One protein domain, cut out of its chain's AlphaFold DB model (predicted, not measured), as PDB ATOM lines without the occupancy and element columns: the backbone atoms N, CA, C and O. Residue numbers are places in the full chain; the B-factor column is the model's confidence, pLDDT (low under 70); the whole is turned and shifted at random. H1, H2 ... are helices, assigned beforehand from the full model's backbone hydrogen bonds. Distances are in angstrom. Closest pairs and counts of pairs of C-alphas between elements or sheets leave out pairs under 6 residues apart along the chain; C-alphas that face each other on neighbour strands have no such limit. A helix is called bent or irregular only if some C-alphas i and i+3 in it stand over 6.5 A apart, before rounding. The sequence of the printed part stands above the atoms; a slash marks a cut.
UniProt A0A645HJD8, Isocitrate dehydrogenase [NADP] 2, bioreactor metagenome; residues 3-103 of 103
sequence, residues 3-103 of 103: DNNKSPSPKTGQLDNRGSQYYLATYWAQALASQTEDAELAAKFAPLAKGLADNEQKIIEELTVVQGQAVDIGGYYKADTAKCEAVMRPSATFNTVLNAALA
ATOM      1  N   ASP A   3      12.375  -3.612  41.252       93.19
ATOM      2  CA  ASP A   3      11.807  -2.330  41.711       93.19
ATOM      3  C   ASP A   3      10.759  -1.739  40.752       93.19
ATOM      4  O   ASP A   3       9.846  -1.041  41.176       93.19
ATOM      5  N   ASN A   4      10.849  -2.067  39.458       92.69
ATOM      6  CA  ASN A   4       9.932  -1.589  38.416       92.69
ATOM      7  C   ASN A   4       8.843  -2.618  38.064       92.69
ATOM      8  O   ASN A   4       8.158  -2.462  37.051       92.69
ATOM      9  N   ASN A   5       8.720  -3.695  38.850       93.19
ATOM     10  CA  ASN A   5       7.778  -4.796  38.641       93.19
ATOM     11  C   ASN A   5       7.795  -5.363  37.204       93.19
ATOM     12  O   ASN A   5       6.755  -5.646  36.612       93.19
ATOM     13  N   LYS A   6       8.989  -5.508  36.614       95.75
ATOM     14  CA  LYS A   6       9.173  -6.035  35.244       95.75
ATOM     15  C   LYS A   6       9.409  -7.552  35.210       95.75
ATOM     16  O   LYS A   6      10.129  -8.056  34.352       95.75
ATOM     17  N   SER A   7       8.818  -8.275  36.158       95.19
ATOM     18  CA  SER A   7       8.831  -9.742  36.203       95.19
ATOM     19  C   SER A   7       7.716 -10.331  35.326       95.19
ATOM     20  O   SER A   7       6.709  -9.657  35.102       95.19
ATOM     21  N   PRO A   8       7.852 -11.583  34.846       95.62
ATOM     22  CA  PRO A   8       6.798 -12.242  34.083       95.62
ATOM     23  C   PRO A   8       5.489 -12.353  34.871       95.62
ATOM     24  O   PRO A   8       5.479 -12.728  36.044       95.62
ATOM     25  N   SER A   9       4.380 -12.080  34.196       95.81
ATOM     26  CA  SER A   9       3.022 -12.334  34.657       95.81
ATOM     27  C   SER A   9       2.557 -13.720  34.199       95.81
ATOM     28  O   SER A   9       2.906 -14.154  33.101       95.81
ATOM     29  N   PRO A  10       1.715 -14.417  34.982       95.56
ATOM     30  CA  PRO A  10       1.103 -15.671  34.549       95.56
ATOM     31  C   PRO A  10      -0.025 -15.483  33.515       95.56
ATOM     32  O   PRO A  10      -0.602 -16.468  33.061       95.56
ATOM     33  N   LYS A  11      -0.407 -14.243  33.181       95.94
ATOM     34  CA  LYS A  11      -1.541 -13.945  32.295       95.94
ATOM     35  C   LYS A  11      -1.079 -13.708  30.857       95.94
ATOM     36  O   LYS A  11      -0.271 -12.819  30.610       95.94
ATOM     37  N   THR A  12      -1.673 -14.427  29.907       94.50
ATOM     38  CA  THR A  12      -1.512 -14.162  28.469       94.50
ATOM     39  C   THR A  12      -1.904 -12.723  28.127       94.50
ATOM     40  O   THR A  12      -2.897 -12.204  28.636       94.50
ATOM     41  N   GLY A  13      -1.125 -12.086  27.257       92.44
ATOM     42  CA  GLY A  13      -1.262 -10.679  26.878       92.44
ATOM     43  C   GLY A  13      -0.577  -9.711  27.847       92.44
ATOM     44  O   GLY A  13      -0.594  -8.508  27.612       92.44
ATOM     45  N   GLN A  14       0.022 -10.208  28.933       94.38
ATOM     46  CA  GLN A  14       0.868  -9.420  29.828       94.38
ATOM     47  C   GLN A  14       2.349  -9.752  29.601       94.38
ATOM     48  O   GLN A  14       2.703 -10.603  28.787       94.38
ATOM     49  N   LEU A  15       3.232  -9.044  30.307       94.25
ATOM     50  CA  LEU A  15       4.674  -9.253  30.207       94.25
ATOM     51  C   LEU A  15       5.023 -10.709  30.543       94.25
ATOM     52  O   LEU A  15       4.661 -11.185  31.614       94.25
ATOM     53  N   ASP A  16       5.740 -11.402  29.664       96.75
ATOM     54  CA  ASP A  16       6.171 -12.786  29.870       96.75
ATOM     55  C   ASP A  16       7.700 -12.880  30.055       96.75
ATOM     56  O   ASP A  16       8.385 -11.884  30.309       96.75
ATOM     57  N   ASN A  17       8.257 -14.090  29.933       97.25
ATOM     58  CA  ASN A  17       9.697 -14.325  30.037       97.25
ATOM     59  C   ASN A  17      10.519 -13.473  29.049       97.25
ATOM     60  O   ASN A  17      11.493 -12.845  29.466       97.25
ATOM     61  N   ARG A  18      10.092 -13.377  27.784       98.00
ATOM     62  CA  ARG A  18      10.796 -12.625  26.731       98.00
ATOM     63  C   ARG A  18      10.792 -11.131  27.043       98.00
ATOM     64  O   ARG A  18      11.825 -10.470  26.961       98.00
ATOM     65  N   GLY A  19       9.646 -10.617  27.492       97.19
ATOM     66  CA  GLY A  19       9.514  -9.230  27.931       97.19
ATOM     67  C   GLY A  19      10.390  -8.889  29.142       97.19
ATOM     68  O   GLY A  19      11.046  -7.847  29.161       97.19
ATOM     69  N   SER A  20      10.459  -9.775  30.142       97.38
ATOM     70  CA  SER A  20      11.333  -9.565  31.308       97.38
ATOM     71  C   SER A  20      12.822  -9.544  30.937       97.38
ATOM     72  O   SER A  20      13.577  -8.719  31.452       97.38
ATOM     73  N   GLN A  21      13.241 -10.386  29.986       97.88
ATOM     74  CA  GLN A  21      14.616 -10.418  29.485       97.88
ATOM     75  C   GLN A  21      14.980  -9.154  28.704       97.88
ATOM     76  O   GLN A  21      16.094  -8.657  28.861       97.88
ATOM     77  N   TYR A  22      14.045  -8.593  27.930       98.12
ATOM     78  CA  TYR A  22      14.229  -7.276  27.322       98.12
ATOM     79  C   TYR A  22      14.528  -6.211  28.391       98.12
ATOM     80  O   TYR A  22      15.545  -5.527  28.303       98.12
ATOM     81  N   TYR A  23      13.718  -6.121  29.453       98.19
ATOM     82  CA  TYR A  23      13.952  -5.142  30.522       98.19
ATOM     83  C   TYR A  23      15.270  -5.369  31.265       98.19
ATOM     84  O   TYR A  23      15.941  -4.402  31.625       98.19
ATOM     85  N   LEU A  24      15.663  -6.627  31.486       97.94
ATOM     86  CA  LEU A  24      16.971  -6.943  32.053       97.94
ATOM     87  C   LEU A  24      18.104  -6.416  31.163       97.94
ATOM     88  O   LEU A  24      18.987  -5.723  31.664       97.94
ATOM     89  N   ALA A  25      18.058  -6.699  29.859       97.56
ATOM     90  CA  ALA A  25      19.056  -6.230  28.903       97.56
ATOM     91  C   ALA A  25      19.118  -4.695  28.848       97.56
ATOM     92  O   ALA A  25      20.206  -4.124  28.895       97.56
ATOM     93  N   THR A  26      17.963  -4.024  28.826       97.94
ATOM     94  CA  THR A  26      17.872  -2.558  28.813       97.94
ATOM     95  C   THR A  26      18.486  -1.939  30.062       97.94
ATOM     96  O   THR A  26      19.338  -1.061  29.950       97.94
ATOM     97  N   TYR A  27      18.116  -2.411  31.255       98.06
ATOM     98  CA  TYR A  27      18.671  -1.869  32.497       98.06
ATOM     99  C   TYR A  27      20.162  -2.161  32.644       98.06
ATOM    100  O   TYR A  27      20.901  -1.328  33.165       98.06
ATOM    101  N   TRP A  28      20.620  -3.311  32.151       98.12
ATOM    102  CA  TRP A  28      22.039  -3.636  32.163       98.12
ATOM    103  C   TRP A  28      22.835  -2.730  31.219       98.12
ATOM    104  O   TRP A  28      23.834  -2.147  31.636       98.12
ATOM    105  N   ALA A  29      22.360  -2.535  29.987       97.94
ATOM    106  CA  ALA A  29      22.995  -1.634  29.031       97.94
ATOM    107  C   ALA A  29      23.026  -0.187  29.545       97.94
ATOM    108  O   ALA A  29      24.047   0.481  29.419       97.94
ATOM    109  N   GLN A  30      21.943   0.282  30.173       97.94
ATOM    110  CA  GLN A  30      21.887   1.608  30.790       97.94
ATOM    111  C   GLN A  30      22.917   1.762  31.911       97.94
ATOM    112  O   GLN A  30      23.659   2.740  31.907       97.94
ATOM    113  N   ALA A  31      23.011   0.789  32.823       98.06
ATOM    114  CA  ALA A  31      23.981   0.829  33.914       98.06
ATOM    115  C   ALA A  31      25.432   0.830  33.399       98.06
ATOM    116  O   ALA A  31      26.261   1.599  33.884       98.06
ATOM    117  N   LEU A  32      25.725   0.012  32.382       98.06
ATOM    118  CA  LEU A  32      27.045  -0.038  31.749       98.06
ATOM    119  C   LEU A  32      27.383   1.242  30.983       98.06
ATOM    120  O   LEU A  32      28.542   1.640  30.976       98.06
ATOM    121  N   ALA A  33      26.395   1.896  30.374       97.81
ATOM    122  CA  ALA A  33      26.578   3.167  29.679       97.81
ATOM    123  C   ALA A  33      26.738   4.365  30.636       97.81
ATOM    124  O   ALA A  33      27.354   5.357  30.259       97.81
ATOM    125  N   SER A  34      26.168   4.301  31.846       97.88
ATOM    126  CA  SER A  34      26.174   5.414  32.807       97.88
ATOM    127  C   SER A  34      27.289   5.358  33.852       97.88
ATOM    128  O   SER A  34      27.485   6.334  34.576       97.88
ATOM    129  N   GLN A  35      27.962   4.217  34.010       98.25
ATOM    130  CA  GLN A  35      29.059   4.089  34.972       98.25
ATOM    131  C   GLN A  35      30.275   4.941  34.566       98.25
ATOM    132  O   GLN A  35      30.405   5.368  33.420       98.25
ATOM    133  N   THR A  36      31.156   5.204  35.532       98.06
ATOM    134  CA  THR A  36      32.328   6.089  35.372       98.06
ATOM    135  C   THR A  36      33.660   5.410  35.708       98.06
ATOM    136  O   THR A  36      34.700   6.062  35.709       98.06
ATOM    137  N   GLU A  37      33.637   4.106  35.981       98.50
ATOM    138  CA  GLU A  37      34.813   3.292  36.299       98.50
ATOM    139  C   GLU A  37      35.602   2.903  35.038       98.50
ATOM    140  O   GLU A  37      36.828   2.834  35.076       98.50
ATOM    141  N   ASP A  38      34.912   2.700  33.911       98.19
ATOM    142  CA  ASP A  38      35.495   2.330  32.619       98.19
ATOM    143  C   ASP A  38      34.838   3.130  31.480       98.19
ATOM    144  O   ASP A  38      33.741   2.818  31.006       98.19
ATOM    145  N   ALA A  39      35.510   4.188  31.028       98.00
ATOM    146  CA  ALA A  39      34.983   5.069  29.988       98.00
ATOM    147  C   ALA A  39      34.839   4.376  28.619       98.00
ATOM    148  O   ALA A  39      33.940   4.728  27.851       98.00
ATOM    149  N   GLU A  40      35.686   3.391  28.307       97.50
ATOM    150  CA  GLU A  40      35.614   2.656  27.040       97.50
ATOM    151  C   GLU A  40      34.393   1.736  27.025       97.50
ATOM    152  O   GLU A  40      33.631   1.714  26.052       97.50
ATOM    153  N   LEU A  41      34.148   1.034  28.135       97.12
ATOM    154  CA  LEU A  41      32.965   0.200  28.303       97.12
ATOM    155  C   LEU A  41      31.681   1.038  28.266       97.12
ATOM    156  O   LEU A  41      30.725   0.661  27.585       97.12
ATOM    157  N   ALA A  42      31.673   2.200  28.927       98.19
ATOM    158  CA  ALA A  42      30.545   3.128  28.879       98.19
ATOM    159  C   ALA A  42      30.238   3.582  27.448       98.19
ATOM    160  O   ALA A  42      29.096   3.480  26.992       98.19
ATOM    161  N   ALA A  43      31.265   4.008  26.707       97.00
ATOM    162  CA  ALA A  43      31.119   4.427  25.317       97.00
ATOM    163  C   ALA A  43      30.606   3.290  24.418       97.00
ATOM    164  O   ALA A  43      29.756   3.526  23.558       97.00
ATOM    165  N   LYS A  44      31.063   2.050  24.645       96.38
ATOM    166  CA  LYS A  44      30.615   0.869  23.895       96.38
ATOM    167  C   LYS A  44      29.136   0.544  24.128       96.38
ATOM    168  O   LYS A  44      28.437   0.177  23.186       96.38
ATOM    169  N   PHE A  45      28.646   0.682  25.360       97.56
ATOM    170  CA  PHE A  45      27.252   0.369  25.703       97.56
ATOM    171  C   PHE A  45      26.273   1.522  25.457       97.56
ATOM    172  O   PHE A  45      25.077   1.269  25.314       97.56
ATOM    173  N   ALA A  46      26.747   2.765  25.339       97.25
ATOM    174  CA  ALA A  46      25.912   3.931  25.053       97.25
ATOM    175  C   ALA A  46      24.983   3.775  23.824       97.25
ATOM    176  O   ALA A  46      23.779   4.023  23.970       97.25
ATOM    177  N   PRO A  47      25.451   3.336  22.633       97.31
ATOM    178  CA  PRO A  47      24.567   3.149  21.480       97.31
ATOM    179  C   PRO A  47      23.550   2.022  21.691       97.31
ATOM    180  O   PRO A  47      22.402   2.167  21.274       97.31
ATOM    181  N   LEU A  48      23.925   0.936  22.380       97.88
ATOM    182  CA  LEU A  48      23.003  -0.154  22.709       97.88
ATOM    183  C   LEU A  48      21.907   0.324  23.670       97.88
ATOM    184  O   LEU A  48      20.725   0.111  23.409       97.88
ATOM    185  N   ALA A  49      22.285   1.008  24.752       98.06
ATOM    186  CA  ALA A  49      21.345   1.548  25.733       98.06
ATOM    187  C   ALA A  49      20.347   2.514  25.081       98.06
ATOM    188  O   ALA A  49      19.143   2.420  25.325       98.06
ATOM    189  N   LYS A  50      20.839   3.396  24.201       97.75
ATOM    190  CA  LYS A  50      19.998   4.307  23.423       97.75
ATOM    191  C   LYS A  50      19.078   3.558  22.458       97.75
ATOM    192  O   LYS A  50      17.884   3.828  22.437       97.75
ATOM    193  N   GLY A  51      19.609   2.601  21.699       98.06
ATOM    194  CA  GLY A  51      18.836   1.816  20.736       98.06
ATOM    195  C   GLY A  51      17.703   1.022  21.389       98.06
ATOM    196  O   GLY A  51      16.603   0.976  20.842       98.06
ATOM    197  N   LEU A  52      17.941   0.449  22.572       98.38
ATOM    198  CA  LEU A  52      16.904  -0.238  23.346       98.38
ATOM    199  C   LEU A  52      15.848   0.744  23.869       98.38
ATOM    200  O   LEU A  52      14.659   0.497  23.689       98.38
ATOM    201  N   ALA A  53      16.268   1.872  24.452       97.69
ATOM    202  CA  ALA A  53      15.351   2.871  25.002       97.69
ATOM    203  C   ALA A  53      14.461   3.522  23.926       97.69
ATOM    204  O   ALA A  53      13.246   3.592  24.094       97.69
ATOM    205  N   ASP A  54      15.044   3.934  22.797       98.25
ATOM    206  CA  ASP A  54      14.318   4.585  21.698       98.25
ATOM    207  C   ASP A  54      13.273   3.647  21.052       98.25
ATOM    208  O   ASP A  54      12.308   4.115  20.449       98.25
ATOM    209  N   ASN A  55      13.446   2.324  21.178       98.44
ATOM    210  CA  ASN A  55      12.580   1.314  20.563       98.44
ATOM    211  C   ASN A  55      11.709   0.537  21.564       98.44
ATOM    212  O   ASN A  55      11.056  -0.427  21.157       98.44
ATOM    213  N   GLU A  56      11.655   0.933  22.842       97.88
ATOM    214  CA  GLU A  56      10.977   0.161  23.897       97.88
ATOM    215  C   GLU A  56       9.544  -0.214  23.523       97.88
ATOM    216  O   GLU A  56       9.179  -1.390  23.553       97.88
ATOM    217  N   GLN A  57       8.736   0.773  23.136       98.00
ATOM    218  CA  GLN A  57       7.323   0.556  22.831       98.00
ATOM    219  C   GLN A  57       7.141  -0.466  21.705       98.00
ATOM    220  O   GLN A  57       6.345  -1.394  21.836       98.00
ATOM    221  N   LYS A  58       7.923  -0.328  20.629       98.56
ATOM    222  CA  LYS A  58       7.863  -1.217  19.469       98.56
ATOM    223  C   LYS A  58       8.293  -2.639  19.825       98.56
ATOM    224  O   LYS A  58       7.642  -3.597  19.422       98.56
ATOM    225  N   ILE A  59       9.362  -2.787  20.608       98.50
ATOM    226  CA  ILE A  59       9.843  -4.098  21.059       98.50
ATOM    227  C   ILE A  59       8.781  -4.785  21.921       98.50
ATOM    228  O   ILE A  59       8.456  -5.945  21.684       98.50
ATOM    229  N   ILE A  60       8.199  -4.080  22.895       97.75
ATOM    230  CA  ILE A  60       7.161  -4.648  23.762       97.75
ATOM    231  C   ILE A  60       5.917  -5.045  22.959       97.75
ATOM    232  O   ILE A  60       5.347  -6.106  23.216       97.75
ATOM    233  N   GLU A  61       5.520  -4.250  21.967       97.81
ATOM    234  CA  GLU A  61       4.409  -4.579  21.070       97.81
ATOM    235  C   GLU A  61       4.686  -5.854  20.259       97.81
ATOM    236  O   GLU A  61       3.874  -6.782  20.283       97.81
ATOM    237  N   GLU A  62       5.862  -5.958  19.630       98.31
ATOM    238  CA  GLU A  62       6.296  -7.151  18.886       98.31
ATOM    239  C   GLU A  62       6.321  -8.412  19.775       98.31
ATOM    240  O   GLU A  62       5.925  -9.494  19.340       98.31
ATOM    241  N   LEU A  63       6.743  -8.283  21.038       97.69
ATOM    242  CA  LEU A  63       6.749  -9.385  22.010       97.69
ATOM    243  C   LEU A  63       5.345  -9.745  22.531       97.69
ATOM    244  O   LEU A  63       5.125 -10.869  22.987       97.69
ATOM    245  N   THR A  64       4.393  -8.811  22.485       96.38
ATOM    246  CA  THR A  64       3.036  -9.001  23.018       96.38
ATOM    247  C   THR A  64       2.078  -9.553  21.967       96.38
ATOM    248  O   THR A  64       1.294 -10.450  22.276       96.38
ATOM    249  N   VAL A  65       2.148  -9.075  20.720       96.38
ATOM    250  CA  VAL A  65       1.174  -9.411  19.662       96.38
ATOM    251  C   VAL A  65       1.173 -10.897  19.279       96.38
ATOM    252  O   VAL A  65       0.167 -11.426  18.810       96.38
ATOM    253  N   VAL A  66       2.287 -11.592  19.520       95.81
ATOM    254  CA  VAL A  66       2.428 -13.034  19.270       95.81
ATOM    255  C   VAL A  66       1.811 -13.907  20.370       95.81
ATOM    256  O   VAL A  66       1.737 -15.127  20.226       95.81
ATOM    257  N   GLN A  67       1.400 -13.323  21.499       96.31
ATOM    258  CA  GLN A  67       0.827 -14.079  22.610       96.31
ATOM    259  C   GLN A  67      -0.608 -14.536  22.319       96.31
ATOM    260  O   GLN A  67      -1.342 -13.929  21.546       96.31
ATOM    261  N   GLY A  68      -1.023 -15.621  22.977       95.69
ATOM    262  CA  GLY A  68      -2.376 -16.177  22.844       95.69
ATOM    263  C   GLY A  68      -2.605 -17.005  21.580       95.69
ATOM    264  O   GLY A  68      -3.694 -17.542  21.400       95.69
ATOM    265  N   GLN A  69      -1.582 -17.154  20.740       94.56
ATOM    266  CA  GLN A  69      -1.619 -17.977  19.539       94.56
ATOM    267  C   GLN A  69      -0.921 -19.315  19.796       94.56
ATOM    268  O   GLN A  69       0.079 -19.383  20.513       94.56
ATOM    269  N   ALA A  70      -1.451 -20.391  19.211       97.19
ATOM    270  CA  ALA A  70      -0.767 -21.677  19.216       97.19
ATOM    271  C   ALA A  70       0.519 -21.579  18.382       97.19
ATOM    272  O   ALA A  70       0.517 -20.995  17.299       97.19
ATOM    273  N   VAL A  71       1.604 -22.170  18.878       97.31
ATOM    274  CA  VAL A  71       2.912 -22.170  18.214       97.31
ATOM    275  C   VAL A  71       3.436 -23.594  18.086       97.31
ATOM    276  O   VAL A  71       3.232 -24.421  18.974       97.31
ATOM    277  N   ASP A  72       4.119 -23.874  16.980       97.31
ATOM    278  CA  ASP A  72       4.781 -25.152  16.736       97.31
ATOM    279  C   ASP A  72       6.292 -24.996  16.914       97.31
ATOM    280  O   ASP A  72       6.950 -24.288  16.154       97.31
ATOM    281  N   ILE A  73       6.839 -25.686  17.913       98.00
ATOM    282  CA  ILE A  73       8.279 -25.740  18.186       98.00
ATOM    283  C   ILE A  73       8.952 -26.980  17.571       98.00
ATOM    284  O   ILE A  73      10.142 -27.193  17.755       98.00
ATOM    285  N   GLY A  74       8.220 -27.823  16.836       97.75
ATOM    286  CA  GLY A  74       8.770 -28.965  16.094       97.75
ATOM    287  C   GLY A  74       9.086 -30.215  16.918       97.75
ATOM    288  O   GLY A  74       9.636 -31.168  16.375       97.75
ATOM    289  N   GLY A  75       8.745 -30.241  18.206       96.88
ATOM    290  CA  GLY A  75       8.944 -31.391  19.088       96.88
ATOM    291  C   GLY A  75       8.890 -30.994  20.563       96.88
ATOM    292  O   GLY A  75       9.008 -29.820  20.890       96.88
ATOM    293  N   TYR A  76       8.707 -31.967  21.461       97.06
ATOM    294  CA  TYR A  76       8.645 -31.705  22.907       97.06
ATOM    295  C   TYR A  76      10.008 -31.900  23.588       97.06
ATOM    296  O   TYR A  76      10.647 -30.937  23.991       97.06
ATOM    297  N   TYR A  77      10.503 -33.142  23.657       97.31
ATOM    298  CA  TYR A  77      11.811 -33.442  24.264       97.31
ATOM    299  C   TYR A  77      12.998 -32.957  23.424       97.31
ATOM    300  O   TYR A  77      14.062 -32.656  23.955       97.31
ATOM    301  N   LYS A  78      12.812 -32.907  22.102       96.88
ATOM    302  CA  LYS A  78      13.790 -32.416  21.134       96.88
ATOM    303  C   LYS A  78      13.063 -31.517  20.143       96.88
ATOM    304  O   LYS A  78      12.615 -31.978  19.098       96.88
ATOM    305  N   ALA A  79      12.876 -30.268  20.544       97.81
ATOM    306  CA  ALA A  79      12.303 -29.242  19.690       97.81
ATOM    307  C   ALA A  79      13.248 -28.906  18.525       97.81
ATOM    308  O   ALA A  79      14.464 -29.107  18.613       97.81
ATOM    309  N   ASP A  80      12.684 -28.393  17.440       98.50
ATOM    310  CA  ASP A  80      13.447 -27.879  16.312       98.50
ATOM    311  C   ASP A  80      14.060 -26.522  16.677       98.50
ATOM    312  O   ASP A  80      13.365 -25.605  17.122       98.50
ATOM    313  N   THR A  81      15.376 -26.391  16.506       98.00
ATOM    314  CA  THR A  81      16.113 -25.191  16.920       98.00
ATOM    315  C   THR A  81      15.636 -23.944  16.183       98.00
ATOM    316  O   THR A  81      15.410 -22.922  16.826       98.00
ATOM    317  N   ALA A  82      15.414 -24.026  14.869       97.81
ATOM    318  CA  ALA A  82      15.006 -22.873  14.072       97.81
ATOM    319  C   ALA A  82      13.587 -22.412  14.438       97.81
ATOM    320  O   ALA A  82      13.337 -21.212  14.577       97.81
ATOM    321  N   LYS A  83      12.661 -23.352  14.666       98.00
ATOM    322  CA  LYS A  83      11.308 -23.035  15.150       98.00
ATOM    323  C   LYS A  83      11.335 -22.411  16.544       98.00
ATOM    324  O   LYS A  83      10.673 -21.399  16.770       98.00
ATOM    325  N   CYS A  84      12.119 -22.967  17.468       97.44
ATOM    326  CA  CYS A  84      12.291 -22.396  18.803       97.44
ATOM    327  C   CYS A  84      12.856 -20.976  18.755       97.44
ATOM    328  O   CYS A  84      12.326 -20.093  19.426       97.44
ATOM    329  N   GLU A  85      13.898 -20.733  17.959       97.25
ATOM    330  CA  GLU A  85      14.484 -19.401  17.802       97.25
ATOM    331  C   GLU A  85      13.465 -18.394  17.269       97.25
ATOM    332  O   GLU A  85      13.339 -17.306  17.835       97.25
ATOM    333  N   ALA A  86      12.680 -18.770  16.256       97.19
ATOM    334  CA  ALA A  86      11.633 -17.913  15.707       97.19
ATOM    335  C   ALA A  86      10.557 -17.552  16.752       97.19
ATOM    336  O   ALA A  86      10.140 -16.398  16.838       97.19
ATOM    337  N   VAL A  87      10.137 -18.512  17.587       97.56
ATOM    338  CA  VAL A  87       9.131 -18.288  18.645       97.56
ATOM    339  C   VAL A  87       9.696 -17.484  19.824       97.56
ATOM    340  O   VAL A  87       8.987 -16.664  20.419       97.56
ATOM    341  N   MET A  88      10.958 -17.718  20.191       97.75
ATOM    342  CA  MET A  88      11.590 -17.103  21.364       97.75
ATOM    343  C   MET A  88      12.182 -15.724  21.079       97.75
ATOM    344  O   MET A  88      12.271 -14.906  21.994       97.75
ATOM    345  N   ARG A  89      12.519 -15.424  19.820       97.88
ATOM    346  CA  ARG A  89      13.072 -14.133  19.386       97.88
ATOM    347  C   ARG A  89      12.174 -13.432  18.349       97.88
ATOM    348  O   ARG A  89      12.676 -13.056  17.289       97.88
ATOM    349  N   PRO A  90      10.874 -13.205  18.624       97.88
ATOM    350  CA  PRO A  90       9.935 -12.701  17.620       97.88
ATOM    351  C   PRO A  90      10.096 -11.199  17.330       97.88
ATOM    352  O   PRO A  90       9.606 -10.715  16.313       97.88
ATOM    353  N   SER A  91      10.791 -10.446  18.194       98.44
ATOM    354  CA  SER A  91      11.041  -9.017  17.980       98.44
ATOM    355  C   SER A  91      12.222  -8.795  17.032       98.44
ATOM    356  O   SER A  91      13.391  -8.852  17.426       98.44
ATOM    357  N   ALA A  92      11.916  -8.506  15.766       98.19
ATOM    358  CA  ALA A  92      12.915  -8.135  14.765       98.19
ATOM    359  C   ALA A  92      13.671  -6.859  15.166       98.19
ATOM    360  O   ALA A  92      14.881  -6.759  14.940       98.19
ATOM    361  N   THR A  93      12.982  -5.911  15.808       98.50
ATOM    362  CA  THR A  93      13.591  -4.666  16.285       98.50
ATOM    363  C   THR A  93      14.623  -4.954  17.374       98.50
ATOM    364  O   THR A  93      15.771  -4.526  17.254       98.50
ATOM    365  N   PHE A  94      14.268  -5.752  18.385       98.31
ATOM    366  CA  PHE A  94      15.194  -6.113  19.460       98.31
ATOM    367  C   PHE A  94      16.397  -6.905  18.938       98.31
ATOM    368  O   PHE A  94      17.538  -6.588  19.270       98.31
ATOM    369  N   ASN A  95      16.161  -7.882  18.056       98.19
ATOM    370  CA  ASN A  95      17.233  -8.662  17.437       98.19
ATOM    371  C   ASN A  95      18.207  -7.783  16.643       98.19
ATOM    372  O   ASN A  95      19.415  -7.985  16.724       98.19
ATOM    373  N   THR A  96      17.693  -6.799  15.903       97.88
ATOM    374  CA  THR A  96      18.521  -5.873  15.120       97.88
ATOM    375  C   THR A  96      19.396  -5.014  16.029       97.88
ATOM    376  O   THR A  96      20.596  -4.901  15.787       97.88
ATOM    377  N   VAL A  97      18.821  -4.461  17.104       97.50
ATOM    378  CA  VAL A  97      19.555  -3.646  18.084       97.50
ATOM    379  C   VAL A  97      20.660  -4.458  18.770       97.50
ATOM    380  O   VAL A  97      21.783  -3.975  18.893       97.50
ATOM    381  N   LEU A  98      20.379  -5.704  19.166       96.38
ATOM    382  CA  LEU A  98      21.388  -6.582  19.767       96.38
ATOM    383  C   LEU A  98      22.498  -6.958  18.781       96.38
ATOM    384  O   LEU A  98      23.671  -6.915  19.141       96.38
ATOM    385  N   ASN A  99      22.151  -7.296  17.537       95.44
ATOM    386  CA  ASN A  99      23.138  -7.663  16.521       95.44
ATOM    387  C   ASN A  99      24.070  -6.493  16.179       95.44
ATOM    388  O   ASN A  99      25.261  -6.709  15.985       95.44
ATOM    389  N   ALA A 100      23.555  -5.260  16.159       91.31
ATOM    390  CA  ALA A 100      24.367  -4.067  15.934       91.31
ATOM    391  C   ALA A 100      25.403  -3.824  17.048       91.31
ATOM    392  O   ALA A 100      26.433  -3.220  16.784       91.31
ATOM    393  N   ALA A 101      25.153  -4.303  18.271       85.31
ATOM    394  CA  ALA A 101      26.093  -4.198  19.390       85.31
ATOM    395  C   ALA A 101      27.148  -5.323  19.431       85.31
ATOM    396  O   ALA A 101      28.095  -5.245  20.213       85.31
ATOM    397  N   LEU A 102      26.967  -6.380  18.629       77.81
ATOM    398  CA  LEU A 102      27.924  -7.484  18.480       77.81
ATOM    399  C   LEU A 102      28.947  -7.244  17.358       77.81
ATOM    400  O   LEU A 102      29.932  -7.979  17.290       77.81
ATOM    401  N   ALA A 103      28.687  -6.268  16.484       61.59
ATOM    402  CA  ALA A 103      29.575  -5.844  15.403       61.59
ATOM    403  C   ALA A 103      30.640  -4.863  15.911       61.59
ATOM    404  O   ALA A 103      31.778  -4.942  15.397       61.59
TER     405      ALA A 103
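Overview. This is residues 3 to 103 of the 103 residues of the protein "Isocitrate dehydrogenase [NADP] 2" of bioreactor metagenome (UniProt A0A645HJD8). The long helix H1 folds back into H2, H3 follows on, and H5 packs on H2 and H3; H4 sits at one end. The printed part has 101 residues, 63 of them in five named helices, H1 to H5 in order along the chain, with no named strand, and the class is all helix. The outline is elongated, 46 by 30 by 23 A, only just loose, close to compact, with radius of gyration of the C-alphas 15.4 A.

Arrangement. H1, residues 17 to 34, touches H2, residues 39 to 54, with residues 26 to 34 alone, as a hairpin at a steep tilt of 42 degrees; closest C-alphas Ala 33 and Ala 42, 4.0 A. H2 is only just irregular, C-alphas 44 and 47 being 6.9 A apart. H5, residues 92 to 102, touches H2; closest C-alphas Leu 48 and Ala 101, 6.1 A. H5 touches H3, residues 56 to 65; closest C-alphas Ile 59 and Phe 94, 5.9 A. H4, residues 81 to 88, touches no helix. Every O i to N i+4 pair is within hydrogen-bond range except in H2, 10 of 12.

Along the chain. H1 spans 25.9 A from C-alpha 17 at (9.697, -14.325, 30.037), H2 22.3 A; H5 ends at C-alpha 102, (27.924, -7.484, 18.480).

Size, cuts and confidence. The printed part has no cut. The H3 to H4 link is long; residue 103 is under 70.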